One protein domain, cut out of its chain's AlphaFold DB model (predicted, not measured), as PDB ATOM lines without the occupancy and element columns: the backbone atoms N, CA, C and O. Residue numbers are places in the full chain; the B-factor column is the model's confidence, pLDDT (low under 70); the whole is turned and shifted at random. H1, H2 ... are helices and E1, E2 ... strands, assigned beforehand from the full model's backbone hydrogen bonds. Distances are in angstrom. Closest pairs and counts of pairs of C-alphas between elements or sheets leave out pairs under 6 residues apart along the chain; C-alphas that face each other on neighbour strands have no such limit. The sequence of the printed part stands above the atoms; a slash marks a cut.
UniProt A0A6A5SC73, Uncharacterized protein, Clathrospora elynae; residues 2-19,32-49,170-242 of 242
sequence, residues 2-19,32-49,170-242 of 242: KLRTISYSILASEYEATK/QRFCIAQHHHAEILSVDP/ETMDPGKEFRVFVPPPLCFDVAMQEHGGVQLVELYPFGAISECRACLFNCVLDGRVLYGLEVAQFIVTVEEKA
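AT A GLANCE: This is residues 2 to 19, 32 to 49 and 170 to 242 of the 242 residues of an uncharacterized protein of Clathrospora elynae (UniProt A0A6A5SC73). A strongly twisted sheet of three strands, E2, E3 and E4, makes one side of the domain and a two-strand ribbon, E1 and E5, another, while the long loop of residues 206 to 222 passes near the middle. H1 follows at the end of E1, and the short helices H2 and H3 lie among loops. The printed part has 109 residues, with E1 H1 H2 E2 E3 E4 H3 E5 along the chain; the class is mixed, with 54 residues, under half, in named elements. It is compact, with a radius of gyration of the C-alphas of 14.7 A and spans of 41 by 33 by 26 A.

IN THESE COORDINATES: Find C-alpha 2 at (100.224, 58.537, 4.079), where E1, residues 2 to 7, begins. H1, residues 8 to 19, runs 16.6 A. Next come H2, residues 41 to 45, E2, residues 177 to 182, and E3, residues 186 to 192, 19.2 A long. E4, residues 198 to 205, spans 20.1 A and bends by 59 degrees at residue 201. After H3, residues 223 to 226, E5, residues 233 to 238, ends at C-alpha 238 (115.768, 60.780, 3.034).

HOW THE PARTS SIT: E2, E3 and E4 form a meander, each strand the antiparallel neighbour of the one before; look at N 180 and O 188, 2.8 A, and N 189 and O 202, 2.8 A. E1 and E5 are parallel, with N 4 and O 234 at 2.9 A. H3 only grazes the three-strand sheet, with residues 225 to 226. In H1 and H2 every O i to N i+4 pair is within hydrogen-bond range; H3 is too short for one.

THE WHOLE: Cuts leave gaps of 12.4 A between C-alphas 19 and 32 and 39.8 A between C-alphas 49 and 170. The link E4 to H3 is long. Mean pLDDT of the printed part is 80.2; residues 35 to 41 and 207 to 212 are among those under 70.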
ATOM      1  N   LYS A   2      99.603  57.305   4.594       94.75
ATOM      2  CA  LYS A   2     100.224  58.537   4.079       94.75
ATOM      3  C   LYS A   2     101.742  58.474   4.257       94.75
ATOM      4  O   LYS A   2     102.206  58.225   5.364       94.75
ATOM      5  N   LEU A   3     102.499  58.706   3.185       94.31
ATOM      6  CA  LEU A   3     103.958  58.825   3.251       94.31
ATOM      7  C   LEU A   3     104.344  60.208   3.797       94.31
ATOM      8  O   LEU A   3     103.833  61.225   3.324       94.31
ATOM      9  N   ARG A   4     105.263  60.243   4.763       93.50
ATOM     10  CA  ARG A   4     105.908  61.458   5.273       93.50
ATOM     11  C   ARG A   4     107.419  61.262   5.210       93.50
ATOM     12  O   ARG A   4     107.961  60.356   5.827       93.50
ATOM     13  N   THR A   5     108.103  62.113   4.463       92.56
ATOM     14  CA  THR A   5     109.565  62.095   4.369       92.56
ATOM     15  C   THR A   5     110.149  63.156   5.287       92.56
ATOM     16  O   THR A   5     109.658  64.286   5.317       92.56
ATOM     17  N   ILE A   6     111.196  62.804   6.023       89.69
ATOM     18  CA  ILE A   6     111.955  63.737   6.859       89.69
ATOM     19  C   ILE A   6     113.365  63.836   6.292       89.69
ATOM     20  O   ILE A   6     114.005  62.817   6.040       89.69
ATOM     21  N   SER A   7     113.855  65.059   6.098       90.56
ATOM     22  CA  SER A   7     115.245  65.254   5.700       90.56
ATOM     23  C   SER A   7     116.192  64.823   6.819       90.56
ATOM     24  O   SER A   7     115.994  65.178   7.987       90.56
ATOM     25  N   TYR A   8     117.245  64.094   6.454       88.88
ATOM     26  CA  TYR A   8     118.293  63.698   7.389       88.88
ATOM     27  C   TYR A   8     118.950  64.904   8.081       88.88
ATOM     28  O   TYR A   8     119.260  64.831   9.269       88.88
ATOM     29  N   SER A   9     119.092  66.039   7.384       89.25
ATOM     30  CA  SER A   9     119.709  67.257   7.934       89.25
ATOM     31  C   SER A   9     118.943  67.795   9.151       89.25
ATOM     32  O   SER A   9     119.547  68.195  10.149       89.25
ATOM     33  N   ILE A  10     117.609  67.720   9.112       87.88
ATOM     34  CA  ILE A  10     116.731  68.139  10.210       87.88
ATOM     35  C   ILE A  10     116.925  67.218  11.420       87.88
ATOM     36  O   ILE A  10     117.051  67.700  12.544       87.88
ATOM     37  N   LEU A  11     116.983  65.901  11.206       84.81
ATOM     38  CA  LEU A  11     117.176  64.934  12.292       84.81
ATOM     39  C   LEU A  11     118.551  65.056  12.938       84.81
ATOM     40  O   LEU A  11     118.649  65.040  14.162       84.81
ATOM     41  N   ALA A  12     119.600  65.218  12.131       85.12
ATOM     42  CA  ALA A  12     120.952  65.436  12.626       85.12
ATOM     43  C   ALA A  12     121.031  66.718  13.472       85.12
ATOM     44  O   ALA A  12     121.584  66.702  14.571       85.12
ATOM     45  N   SER A  13     120.408  67.805  13.006       85.62
ATOM     46  CA  SER A  13     120.313  69.061  13.756       85.62
ATOM     47  C   SER A  13     119.593  68.895  15.099       85.62
ATOM     48  O   SER A  13     120.098  69.377  16.114       85.62
ATOM     49  N   GLU A  14     118.444  68.214  15.138       82.69
ATOM     50  CA  GLU A  14     117.709  67.989  16.394       82.69
ATOM     51  C   GLU A  14     118.447  67.042  17.351       82.69
ATOM     52  O   GLU A  14     118.393  67.215  18.573       82.69
ATOM     53  N   TYR A  15     119.165  66.056  16.813       80.88
ATOM     54  CA  TYR A  15     119.979  65.136  17.599       80.88
ATOM     55  C   TYR A  15     121.123  65.859  18.316       80.88
ATOM     56  O   TYR A  15     121.286  65.709  19.531       80.88
ATOM     57  N   GLU A  16     121.860  66.709  17.603       81.81
ATOM     58  CA  GLU A  16     122.929  67.517  18.197       81.81
ATOM     59  C   GLU A  16     122.377  68.569  19.172       81.81
ATOM     60  O   GLU A  16     122.936  68.760  20.254       81.81
ATOM     61  N   ALA A  17     121.224  69.175  18.868       80.19
ATOM     62  CA  ALA A  17     120.547  70.078  19.798       80.19
ATOM     63  C   ALA A  17     120.157  69.373  21.107       80.19
ATOM     64  O   ALA A  17     120.310  69.947  22.182       80.19
ATOM     65  N   THR A  18     119.695  68.120  21.041       73.12
ATOM     66  CA  THR A  18     119.340  67.338  22.236       73.12
ATOM     67  C   THR A  18     120.559  66.980  23.076       73.12
ATOM     68  O   THR A  18     120.506  67.112  24.296       73.12
ATOM     69  N   LYS A  19     121.672  66.581  22.448       73.38
ATOM     70  CA  LYS A  19     122.930  66.307  23.164       73.38
ATOM     71  C   LYS A  19     123.464  67.518  23.925       73.38
ATOM     72  O   LYS A  19     124.116  67.347  24.951       73.38
ATOM     73  N   GLN A  32     110.632  69.948  20.309       61.41
ATOM     74  CA  GLN A  32     111.359  68.975  19.489       61.41
ATOM     75  C   GLN A  32     110.367  68.181  18.652       61.41
ATOM     76  O   GLN A  32     109.373  67.670  19.172       61.41
ATOM     77  N   ARG A  33     110.578  68.161  17.333       65.81
ATOM     78  CA  ARG A  33     109.591  67.649  16.373       65.81
ATOM     79  C   ARG A  33     109.582  66.130  16.307       65.81
ATOM     80  O   ARG A  33     108.605  65.578  15.813       65.81
ATOM     81  N   PHE A  34     110.616  65.474  16.827       70.94
ATOM     82  CA  PHE A  34     110.749  64.019  16.873       70.94
ATOM     83  C   PHE A  34     110.998  63.543  18.310       70.94
ATOM     84  O   PHE A  34     111.446  64.320  19.156       70.94
ATOM     85  N   CYS A  35     110.739  62.264  18.606       62.12
ATOM     86  CA  CYS A  35     111.019  61.648  19.914       62.12
ATOM     87  C   CYS A  35     112.521  61.424  20.177       62.12
ATOM     88  O   CYS A  35     112.955  60.359  20.623       62.12
ATOM     89  N   ILE A  36     113.323  62.452  19.914       52.47
ATOM     90  CA  ILE A  36     114.699  62.579  20.380       52.47
ATOM     91  C   ILE A  36     114.689  63.096  21.837       52.47
ATOM     92  O   ILE A  36     115.554  62.709  22.623       52.47
ATOM     93  N   ALA A  37     113.653  63.850  22.244       52.44
ATOM     94  CA  ALA A  37     113.408  64.267  23.629       52.44
ATOM     95  C   ALA A  37     112.492  63.322  24.420       52.44
ATOM     96  O   ALA A  37     111.562  62.705  23.904       52.44
ATOM     97  N   GLN A  38     112.719  63.302  25.736       59.12
ATOM     98  CA  GLN A  38     111.835  62.675  26.719       59.12
ATOM     99  C   GLN A  38     110.579  63.543  26.930       59.12
ATOM    100  O   GLN A  38     110.714  64.740  27.206       59.12
ATOM    101  N   HIS A  39     109.392  62.936  26.853       62.00
ATOM    102  CA  HIS A  39     108.108  63.543  27.231       62.00
ATOM    103  C   HIS A  39     107.778  63.262  28.704       62.00
ATOM    104  O   HIS A  39     108.230  62.261  29.271       62.00
ATOM    105  N   HIS A  40     106.982  64.125  29.335       67.81
ATOM    106  CA  HIS A  40     106.410  63.850  30.652       67.81
ATOM    107  C   HIS A  40     105.201  62.917  30.529       67.81
ATOM    108  O   HIS A  40     104.390  63.044  29.615       67.81
ATOM    109  N   HIS A  41     105.022  62.029  31.512       66.56
ATOM    110  CA  HIS A  41     103.877  61.112  31.574       66.56
ATOM    111  C   HIS A  41     102.527  61.841  31.407       66.56
ATOM    112  O   HIS A  41     101.660  61.387  30.667       66.56
ATOM    113  N   ALA A  42     102.373  63.016  32.032       72.31
ATOM    114  CA  ALA A  42     101.161  63.832  31.936       72.31
ATOM    115  C   ALA A  42     100.853  64.331  30.510       72.31
ATOM    116  O   ALA A  42      99.685  64.470  30.156       72.31
ATOM    117  N   GLU A  43     101.876  64.571  29.684       72.94
ATOM    118  CA  GLU A  43     101.699  65.020  28.298       72.94
ATOM    119  C   GLU A  43     101.136  63.890  27.431       72.94
ATOM    120  O   GLU A  43     100.202  64.109  26.663       72.94
ATOM    121  N   ILE A  44     101.641  62.664  27.603       71.12
ATOM    122  CA  ILE A  44     101.171  61.499  26.842       71.12
ATOM    123  C   ILE A  44      99.778  61.063  27.315       71.12
ATOM    124  O   ILE A  44      98.927  60.728  26.495       71.12
ATOM    125  N   LEU A  45      99.500  61.133  28.623       74.56
ATOM    126  CA  LEU A  45      98.169  60.820  29.158       74.56
ATOM    127  C   LEU A  45      97.055  61.677  28.546       74.56
ATOM    128  O   LEU A  45      95.925  61.209  28.451       74.56
ATOM    129  N   SER A  46      97.349  62.913  28.126       77.06
ATOM    130  CA  SER A  46      96.346  63.800  27.520       77.06
ATOM    131  C   SER A  46      95.832  63.317  26.157       77.06
ATOM    132  O   SER A  46      94.757  63.736  25.726       77.06
ATOM    133  N   VAL A  47      96.582  62.433  25.489       69.94
ATOM    134  CA  VAL A  47      96.253  61.883  24.165       69.94
ATOM    135  C   VAL A  47      95.951  60.380  24.189       69.94
ATOM    136  O   VAL A  47      95.542  59.835  23.166       69.94
ATOM    137  N   ASP A  48      96.122  59.713  25.337       74.25
ATOM    138  CA  ASP A  48      95.843  58.286  25.516       74.25
ATOM    139  C   ASP A  48      94.318  58.028  25.580       74.25
ATOM    140  O   ASP A  48      93.637  58.573  26.452       74.25
ATOM    141  N   PRO A  49      93.749  57.180  24.699       66.75
ATOM    142  CA  PRO A  49      92.321  56.860  24.696       66.75
ATOM    143  C   PRO A  49      91.860  56.007  25.896       66.75
ATOM    144  O   PRO A  49      90.668  55.715  26.005       66.75
ATOM    145  N   GLU A 170     123.622  37.900  10.739       87.75
ATOM    146  CA  GLU A 170     124.601  38.784  10.086       87.75
ATOM    147  C   GLU A 170     124.051  39.466   8.834       87.75
ATOM    148  O   GLU A 170     124.645  40.431   8.363       87.75
ATOM    149  N   THR A 171     122.940  38.968   8.296       85.31
ATOM    150  CA  THR A 171     122.319  39.493   7.078       85.31
ATOM    151  C   THR A 171     121.276  40.570   7.367       85.31
ATOM    152  O   THR A 171     120.760  41.192   6.439       85.31
ATOM    153  N   MET A 172     120.983  40.832   8.648       85.12
ATOM    154  CA  MET A 172     120.036  41.864   9.055       85.12
ATOM    155  C   MET A 172     120.569  43.259   8.704       85.12
ATOM    156  O   MET A 172     121.538  43.744   9.289       85.12
ATOM    157  N   ASP A 173     119.894  43.916   7.765       87.44
ATOM    158  CA  ASP A 173     120.182  45.286   7.351       87.44
ATOM    159  C   ASP A 173     119.426  46.283   8.253       87.44
ATOM    160  O   ASP A 173     118.193  46.346   8.190       87.44
ATOM    161  N   PRO A 174     120.118  47.090   9.081       86.94
ATOM    162  CA  PRO A 174     119.465  48.064   9.953       86.94
ATOM    163  C   PRO A 174     118.722  49.158   9.171       86.94
ATOM    164  O   PRO A 174     117.782  49.747   9.698       86.94
ATOM    165  N   GLY A 175     119.076  49.411   7.904       88.25
ATOM    166  CA  GLY A 175     118.334  50.319   7.020       88.25
ATOM    167  C   GLY A 175     116.961  49.783   6.598       88.25
ATOM    168  O   GLY A 175     116.171  50.507   5.991       88.25
ATOM    169  N   LYS A 176     116.670  48.520   6.925       90.31
ATOM    170  CA  LYS A 176     115.410  47.821   6.659       90.31
ATOM    171  C   LYS A 176     114.691  47.392   7.943       90.31
ATOM    172  O   LYS A 176     113.756  46.591   7.873       90.31
ATOM    173  N   GLU A 177     115.118  47.908   9.097       91.56
ATOM    174  CA  GLU A 177     114.415  47.773  10.374       91.56
ATOM    175  C   GLU A 177     113.395  48.916  10.525       91.56
ATOM    176  O   GLU A 177     113.713  50.091  10.346       91.56
ATOM    177  N   PHE A 178     112.148  48.580  10.854       90.94
ATOM    178  CA  PHE A 178     111.045  49.524  11.004       90.94
ATOM    179  C   PHE A 178     110.332  49.303  12.328       90.94
ATOM    180  O   PHE A 178     110.031  48.170  12.692       90.94
ATOM    181  N   ARG A 179     109.961  50.398  12.995       91.06
ATOM    182  CA  ARG A 179     109.051  50.363  14.141       91.06
ATOM    183  C   ARG A 179     107.617  50.588  13.684       91.06
ATOM    184  O   ARG A 179     107.307  51.610  13.069       91.06
ATOM    185  N   VAL A 180     106.743  49.647  14.008       89.06
ATOM    186  CA  VAL A 180     105.317  49.667  13.676       89.06
ATOM    187  C   VAL A 180     104.517  49.950  14.942       89.06
ATOM    188  O   VAL A 180     104.720  49.290  15.955       89.06
ATOM    189  N   PHE A 181     103.596  50.912  14.883       87.69
ATOM    190  CA  PHE A 181     102.684  51.248  15.980       87.69
ATOM    191  C   PHE A 181     101.281  50.747  15.640       87.69
ATOM    192  O   PHE A 181     100.745  51.081  14.581       87.69
ATOM    193  N   VAL A 182     100.701  49.934  16.524       83.00
ATOM    194  CA  VAL A 182      99.377  49.331  16.351       83.00
ATOM    195  C   VAL A 182      98.494  49.673  17.558       83.00
ATOM    196  O   VAL A 182      98.825  49.314  18.691       83.00
ATOM    197  N   PRO A 183      97.360  50.356  17.349       77.44
ATOM    198  CA  PRO A 183      96.387  50.618  18.404       77.44
ATOM    199  C   PRO A 183      95.545  49.375  18.741       77.44
ATOM    200  O   PRO A 183      95.186  48.638  17.818       77.44
ATOM    201  N   PRO A 184      95.100  49.195  20.003       64.19
ATOM    202  CA  PRO A 184      95.544  49.842  21.247       64.19
ATOM    203  C   PRO A 184      96.738  49.092  21.891       64.19
ATOM    204  O   PRO A 184      96.956  47.914  21.620       64.19
ATOM    205  N   PRO A 185      97.562  49.767  22.710       69.06
ATOM    206  CA  PRO A 185      98.819  50.323  22.229       69.06
ATOM    207  C   PRO A 185      99.972  49.321  22.333       69.06
ATOM    208  O   PRO A 185     100.568  49.097  23.390       69.06
ATOM    209  N   LEU A 186     100.326  48.767  21.182       74.69
ATOM    210  CA  LEU A 186     101.512  47.950  20.982       74.69
ATOM    211  C   LEU A 186     102.394  48.638  19.953       74.69
ATOM    212  O   LEU A 186     101.909  49.251  18.999       74.69
ATOM    213  N   CYS A 187     103.698  48.498  20.104       83.31
ATOM    214  CA  CYS A 187     104.589  48.713  18.983       83.31
ATOM    215  C   CYS A 187     105.573  47.568  18.878       83.31
ATOM    216  O   CYS A 187     105.881  46.892  19.856       83.31
ATOM    217  N   PHE A 188     106.032  47.308  17.669       86.69
ATOM    218  CA  PHE A 188     106.997  46.258  17.424       86.69
ATOM    219  C   PHE A 188     107.971  46.667  16.341       86.69
ATOM    220  O   PHE A 188     107.622  47.397  15.414       86.69
ATOM    221  N   ASP A 189     109.189  46.170  16.469       87.69
ATOM    222  CA  ASP A 189     110.214  46.312  15.454       87.69
ATOM    223  C   ASP A 189     110.115  45.132  14.495       87.69
ATOM    224  O   ASP A 189     109.940  43.986  14.915       87.69
ATOM    225  N   VAL A 190     110.217  45.409  13.201       88.81
ATOM    226  CA  VAL A 190     110.307  44.410  12.137       88.81
ATOM    227  C   VAL A 190     111.521  44.680  11.269       88.81
ATOM    228  O   VAL A 190     111.871  45.831  11.050       88.81
ATOM    229  N   ALA A 191     112.123  43.637  10.714       87.81
ATOM    230  CA  ALA A 191     113.169  43.736   9.707       87.81
ATOM    231  C   ALA A 191     112.675  43.131   8.390       87.81
ATOM    232  O   ALA A 191     112.180  41.996   8.367       87.81
ATOM    233  N   MET A 192     112.807  43.871   7.288       87.25
ATOM    234  CA  MET A 192     112.568  43.307   5.958       87.25
ATOM    235  C   MET A 192     113.745  42.433   5.532       87.25
ATOM    236  O   MET A 192     114.900  42.849   5.575       87.25
ATOM    237  N   GLN A 193     113.427  41.232   5.069       85.00
ATOM    238  CA  GLN A 193     114.381  40.232   4.605       85.00
ATOM    239  C   GLN A 193     114.625  40.368   3.096       85.00
ATOM    240  O   GLN A 193     113.760  40.847   2.360       85.00
ATOM    241  N   GLU A 194     115.770  39.892   2.597       80.50
ATOM    242  CA  GLU A 194     116.129  39.995   1.167       80.50
ATOM    243  C   GLU A 194     115.108  39.338   0.225       80.50
ATOM    244  O   GLU A 194     114.854  39.832  -0.870       80.50
ATOM    245  N   HIS A 195     114.467  38.259   0.672       82.81
ATOM    246  CA  HIS A 195     113.446  37.526  -0.077       82.81
ATOM    247  C   HIS A 195     112.041  38.156   0.016       82.81
ATOM    248  O   HIS A 195     111.052  37.523  -0.350       82.81
ATOM    249  N   GLY A 196     111.928  39.376   0.553       82.38
ATOM    250  CA  GLY A 196     110.660  40.087   0.743       82.38
ATOM    251  C   GLY A 196     109.855  39.643   1.970       82.38
ATOM    252  O   GLY A 196     108.770  40.172   2.205       82.38
ATOM    253  N   GLY A 197     110.370  38.697   2.761       83.69
ATOM    254  CA  GLY A 197     109.791  38.327   4.050       83.69
ATOM    255  C   GLY A 197     109.914  39.448   5.084       83.69
ATOM    256  O   GLY A 197     110.742  40.350   4.960       83.69
ATOM    257  N   VAL A 198     109.100  39.375   6.134       85.56
ATOM    258  CA  VAL A 198     109.160  40.295   7.275       85.56
ATOM    259  C   VAL A 198     109.417  39.477   8.530       85.56
ATOM    260  O   VAL A 198     108.660  38.562   8.850       85.56
ATOM    261  N   GLN A 199     110.489  39.809   9.236       83.88
ATOM    262  CA  GLN A 199     110.833  39.210  10.515       83.88
ATOM    263  C   GLN A 199     110.429  40.167  11.633       83.88
ATOM    264  O   GLN A 199     110.847  41.319  11.636       83.88
ATOM    265  N   LEU A 200     109.655  39.691  12.606       84.38
ATOM    266  CA  LEU A 200     109.497  40.403  13.872       84.38
ATOM    267  C   LEU A 200     110.854  40.443  14.590       84.38
ATOM    268  O   LEU A 200     111.550  39.433  14.608       84.38
ATOM    269  N   VAL A 201     111.232  41.573  15.181       82.50
ATOM    270  CA  VAL A 201     112.500  41.770  15.910       82.50
ATOM    271  C   VAL A 201     112.246  41.940  17.404       82.50
ATOM    272  O   VAL A 201     112.890  41.285  18.223       82.50
ATOM    273  N   GLU A 202     111.279  42.777  17.767       80.75
ATOM    274  CA  GLU A 202     110.965  43.080  19.162       80.75
ATOM    275  C   GLU A 202     109.513  43.537  19.309       80.75
ATOM    276  O   GLU A 202     108.959  44.112  18.382       80.75
ATOM    277  N   LEU A 203     108.892  43.286  20.464       79.81
ATOM    278  CA  LEU A 203     107.546  43.747  20.806       79.81
ATOM    279  C   LEU A 203     107.621  44.566  22.095       79.81
ATOM    280  O   LEU A 203     108.230  44.128  23.069       79.81
ATOM    281  N   TYR A 204     106.960  45.717  22.110       76.75
ATOM    282  CA  TYR A 204     106.887  46.615  23.251       76.75
ATOM    283  C   TYR A 204     105.433  47.005  23.540       76.75
ATOM    284  O   TYR A 204     104.635  47.192  22.612       76.75
ATOM    285  N   PRO A 205     105.072  47.215  24.815       72.56
ATOM    286  CA  PRO A 205     103.928  48.062  25.113       72.56
ATOM    287  C   PRO A 205     104.204  49.473  24.569       72.56
ATOM    288  O   PRO A 205     105.344  49.939  24.579       72.56
ATOM    289  N   PHE A 206     103.175  50.174  24.108       72.19
ATOM    290  CA  PHE A 206     103.253  51.576  23.690       72.19
ATOM    291  C   PHE A 206     102.312  52.431  24.557       72.19
ATOM    292  O   PHE A 206     101.376  51.913  25.161       72.19
ATOM    293  N   GLY A 207     102.559  53.738  24.656       67.12
ATOM    294  CA  GLY A 207     101.710  54.683  25.393       67.12
ATOM    295  C   GLY A 207     102.405  55.353  26.577       67.12
ATOM    296  O   GLY A 207     103.616  55.235  26.736       67.12
ATOM    297  N   ALA A 208     101.638  56.070  27.410       56.44
ATOM    298  CA  ALA A 208     102.171  56.984  28.431       56.44
ATOM    299  C   ALA A 208     103.153  56.339  29.416       56.44
ATOM    300  O   ALA A 208     104.075  57.001  29.883       56.44
ATOM    301  N   ILE A 209     102.960  55.052  29.699       52.91
ATOM    302  CA  ILE A 209     103.737  54.281  30.676       52.91
ATOM    303  C   ILE A 209     104.953  53.601  30.015       52.91
ATOM    304  O   ILE A 209     105.838  53.110  30.705       52.91
ATOM    305  N   SER A 210     105.024  53.572  28.680       57.69
ATOM    306  CA  SER A 210     106.105  52.907  27.957       57.69
ATOM    307  C   SER A 210     107.270  53.854  27.689       57.69
ATOM    308  O   SER A 210     107.105  54.925  27.109       57.69
ATOM    309  N   GLU A 211     108.481  53.416  28.033       58.91
ATOM    310  CA  GLU A 211     109.733  54.089  27.659       58.91
ATOM    311  C   GLU A 211     110.108  53.878  26.180       58.91
ATOM    312  O   GLU A 211     111.200  54.256  25.741       58.91
ATOM    313  N   CYS A 212     109.232  53.254  25.385       63.47
ATOM    314  CA  CYS A 212     109.491  53.023  23.976       63.47
ATOM    315  C   CYS A 212     109.576  54.352  23.212       63.47
ATOM    316  O   CYS A 212     108.612  55.115  23.124       63.47
ATOM    317  N   ARG A 213     110.747  54.624  22.624       72.06
ATOM    318  CA  ARG A 213     110.951  55.795  21.763       72.06
ATOM    319  C   ARG A 213     110.049  55.678  20.534       72.06
ATOM    320  O   ARG A 213     110.088  54.664  19.837       72.06
ATOM    321  N   ALA A 214     109.304  56.735  20.208       77.81
ATOM    322  CA  ALA A 214     108.457  56.755  19.014       77.81
ATOM    323  C   ALA A 214     109.238  56.980  17.695       77.81
ATOM    324  O   ALA A 214     108.649  57.162  16.631       77.81
ATOM    325  N   CYS A 215     110.575  56.930  17.752       85.00
ATOM    326  CA  CYS A 215     111.483  57.124  16.624       85.00
ATOM    327  C   CYS A 215     111.208  58.452  15.892       85.00
ATOM    328  O   CYS A 215     111.435  59.524  16.452       85.00
ATOM    329  N   LEU A 216     110.721  58.377  14.651       88.12
ATOM    330  CA  LEU A 216     110.417  59.527  13.795       88.12
ATOM    331  C   LEU A 216     109.047  60.164  14.078       88.12
ATOM    332  O   LEU A 216     108.701  61.162  13.449       88.12
ATOM    333  N   PHE A 217     108.269  59.593  14.995       87.25
ATOM    334  CA  PHE A 217     107.049  60.204  15.510       87.25
ATOM    335  C   PHE A 217     107.349  61.007  16.776       87.25
ATOM    336  O   PHE A 217     108.287  60.710  17.519       87.25
ATOM    337  N   ASN A 218     106.522  62.010  17.046       86.81
ATOM    338  CA  ASN A 218     106.429  62.685  18.332       86.81
ATOM    339  C   ASN A 218     105.220  62.128  19.099       86.81
ATOM    340  O   ASN A 218     104.094  62.204  18.608       86.81
ATOM    341  N   CYS A 219     105.432  61.591  20.306       81.25
ATOM    342  CA  CYS A 219     104.374  60.927  21.083       81.25
ATOM    343  C   CYS A 219     103.152  61.818  21.349       81.25
ATOM    344  O   CYS A 219     102.046  61.302  21.484       81.25
ATOM    345  N   VAL A 220     103.346  63.136  21.447       82.00
ATOM    346  CA  VAL A 220     102.278  64.097  21.747       82.00
ATOM    347  C   VAL A 220     101.650  64.609  20.453       82.00
ATOM    348  O   VAL A 220     100.442  64.486  20.263       82.00
ATOM    349  N   LEU A 221     102.463  65.145  19.538       85.38
ATOM    350  CA  LEU A 221     101.975  65.766  18.300       85.38
ATOM    351  C   LEU A 221     101.371  64.744  17.334       85.38
ATOM    352  O   LEU A 221     100.360  65.032  16.699       85.38
ATOM    353  N   ASP A 222     101.962  63.552  17.240       88.44
ATOM    354  CA  ASP A 222     101.474  62.470  16.387       88.44
ATOM    355  C   ASP A 222     100.631  61.449  17.176       88.44
ATOM    356  O   ASP A 222     100.253  60.412  16.633       88.44
ATOM    357  N   GLY A 223     100.289  61.730  18.442       86.19
ATOM    358  CA  GLY A 223      99.581  60.794  19.324       86.19
ATOM    359  C   GLY A 223      98.298  60.245  18.697       86.19
ATOM    360  O   GLY A 223      98.067  59.039  18.693       86.19
ATOM    361  N   ARG A 224      97.503  61.098  18.044       87.62
ATOM    362  CA  ARG A 224      96.276  60.671  17.352       87.62
ATOM    363  C   ARG A 224      96.540  59.650  16.239       87.62
ATOM    364  O   ARG A 224      95.762  58.713  16.090       87.62
ATOM    365  N   VAL A 225      97.638  59.789  15.495       88.19
ATOM    366  CA  VAL A 225      98.066  58.809  14.482       88.19
ATOM    367  C   VAL A 225      98.511  57.513  15.157       88.19
ATOM    368  O   VAL A 225      98.083  56.437  14.745       88.19
ATOM    369  N   LEU A 226      99.321  57.610  16.215       86.25
ATOM    370  CA  LEU A 226      99.859  56.460  16.953       86.25
ATOM    371  C   LEU A 226      98.761  55.629  17.639       86.25
ATOM    372  O   LEU A 226      98.874  54.410  17.728       86.25
ATOM    373  N   TYR A 227      97.673  56.273  18.062       84.00
ATOM    374  CA  TYR A 227      96.485  55.632  18.631       84.00
ATOM    375  C   TYR A 227      95.406  55.286  17.587       84.00
ATOM    376  O   TYR A 227      94.309  54.870  17.957       84.00
ATOM    377  N   GLY A 228      95.690  55.426  16.285       85.31
ATOM    378  CA  GLY A 228      94.771  55.031  15.207       85.31
ATOM    379  C   GLY A 228      93.513  55.880  15.096       85.31
ATOM    380  O   GLY A 228      92.536  55.461  14.481       85.31
ATOM    381  N   LEU A 229      93.528  57.069  15.693       86.38
ATOM    382  CA  LEU A 229      92.457  58.060  15.602       86.38
ATOM    383  C   LEU A 229      92.556  58.885  14.307       86.38
ATOM    384  O   LEU A 229      91.672  59.690  14.016       86.38
ATOM    385  N   GLU A 230      93.634  58.698  13.544       89.94
ATOM    386  CA  GLU A 230      93.911  59.321  12.251       89.94
ATOM    387  C   GLU A 230      94.497  58.306  11.259       89.94
ATOM    388  O   GLU A 230      94.826  57.172  11.606       89.94
ATOM    389  N   VAL A 231      94.622  58.709   9.991       90.00
ATOM    390  CA  VAL A 231      95.151  57.847   8.925       90.00
ATOM    391  C   VAL A 231      96.589  57.428   9.239       90.00
ATOM    392  O   VAL A 231      97.449  58.277   9.465       90.00
ATOM    393  N   ALA A 232      96.856  56.121   9.151       90.50
ATOM    394  CA  ALA A 232      98.187  55.553   9.346       90.50
ATOM    395  C   ALA A 232      99.247  56.251   8.477       90.50
ATOM    396  O   ALA A 232      99.039  56.472   7.273       90.50
ATOM    397  N   GLN A 233     100.396  56.549   9.082       93.88
ATOM    398  CA  GLN A 233     101.527  57.190   8.419       93.88
ATOM    399  C   GLN A 233     102.711  56.233   8.299       93.88
ATOM    400  O   GLN A 233     102.979  55.446   9.201       93.88
ATOM    401  N   PHE A 234     103.427  56.340   7.185       93.94
ATOM    402  CA  PHE A 234     104.721  55.705   6.980       93.94
ATOM    403  C   PHE A 234     105.769  56.808   6.887       93.94
ATOM    404  O   PHE A 234     105.673  57.673   6.010       93.94
ATOM    405  N   ILE A 235     106.712  56.814   7.828       93.38
ATOM    406  CA  ILE A 235     107.713  57.871   7.954       93.38
ATOM    407  C   ILE A 235     109.095  57.298   7.667       93.38
ATOM    408  O   ILE A 235     109.485  56.306   8.275       93.38
ATOM    409  N   VAL A 236     109.834  57.938   6.761       93.12
ATOM    410  CA  VAL A 236     111.213  57.568   6.416       93.12
ATOM    411  C   VAL A 236     112.110  58.793   6.370       93.12
ATOM    412  O   VAL A 236     111.655  59.913   6.104       93.12
ATOM    413  N   THR A 237     113.396  58.571   6.613       90.00
ATOM    414  CA  THR A 237     114.433  59.574   6.402       90.00
ATOM    415  C   THR A 237     114.914  59.516   4.959       90.00
ATOM    416  O   THR A 237     115.009  58.444   4.365       90.00
ATOM    417  N   VAL A 238     115.190  60.677   4.375       90.94
ATOM    418  CA  VAL A 238     115.768  60.780   3.034       90.94
ATOM    419  C   VAL A 238     116.968  61.715   3.077       90.94
ATOM    420  O   VAL A 238     116.933  62.748   3.751       90.94
ATOM    421  N   GLU A 239     118.036  61.346   2.373       85.44
ATOM    422  CA  GLU A 239     119.116  62.282   2.077       85.44
ATOM    423  C   GLU A 239     118.620  63.316   1.066       85.44
ATOM    424  O   GLU A 239     117.923  62.989   0.097       85.44
ATOM    425  N   GLU A 240     118.967  64.578   1.295       78.00
ATOM    426  CA  GLU A 240     118.776  65.611   0.286       78.00
ATOM    427  C   GLU A 240     119.744  65.316  -0.863       78.00
ATOM    428  O   GLU A 240     120.951  65.211  -0.656       78.00
ATOM    429  N   LYS A 241     119.216  65.143  -2.081       66.12
ATOM    430  CA  LYS A 241     120.073  65.104  -3.268       66.12
ATOM    431  C   LYS A 241     120.753  66.470  -3.385       66.12
ATOM    432  O   LYS A 241     120.045  67.472  -3.481       66.12
ATOM    433  N   ALA A 242     122.086  66.471  -3.336       54.03
ATOM    434  CA  ALA A 242     122.915  67.640  -3.619       54.03
ATOM    435  C   ALA A 242     122.665  68.188  -5.032       54.03
ATOM    436  O   ALA A 242     122.360  67.372  -5.938       54.03
TER     437      ALA A 242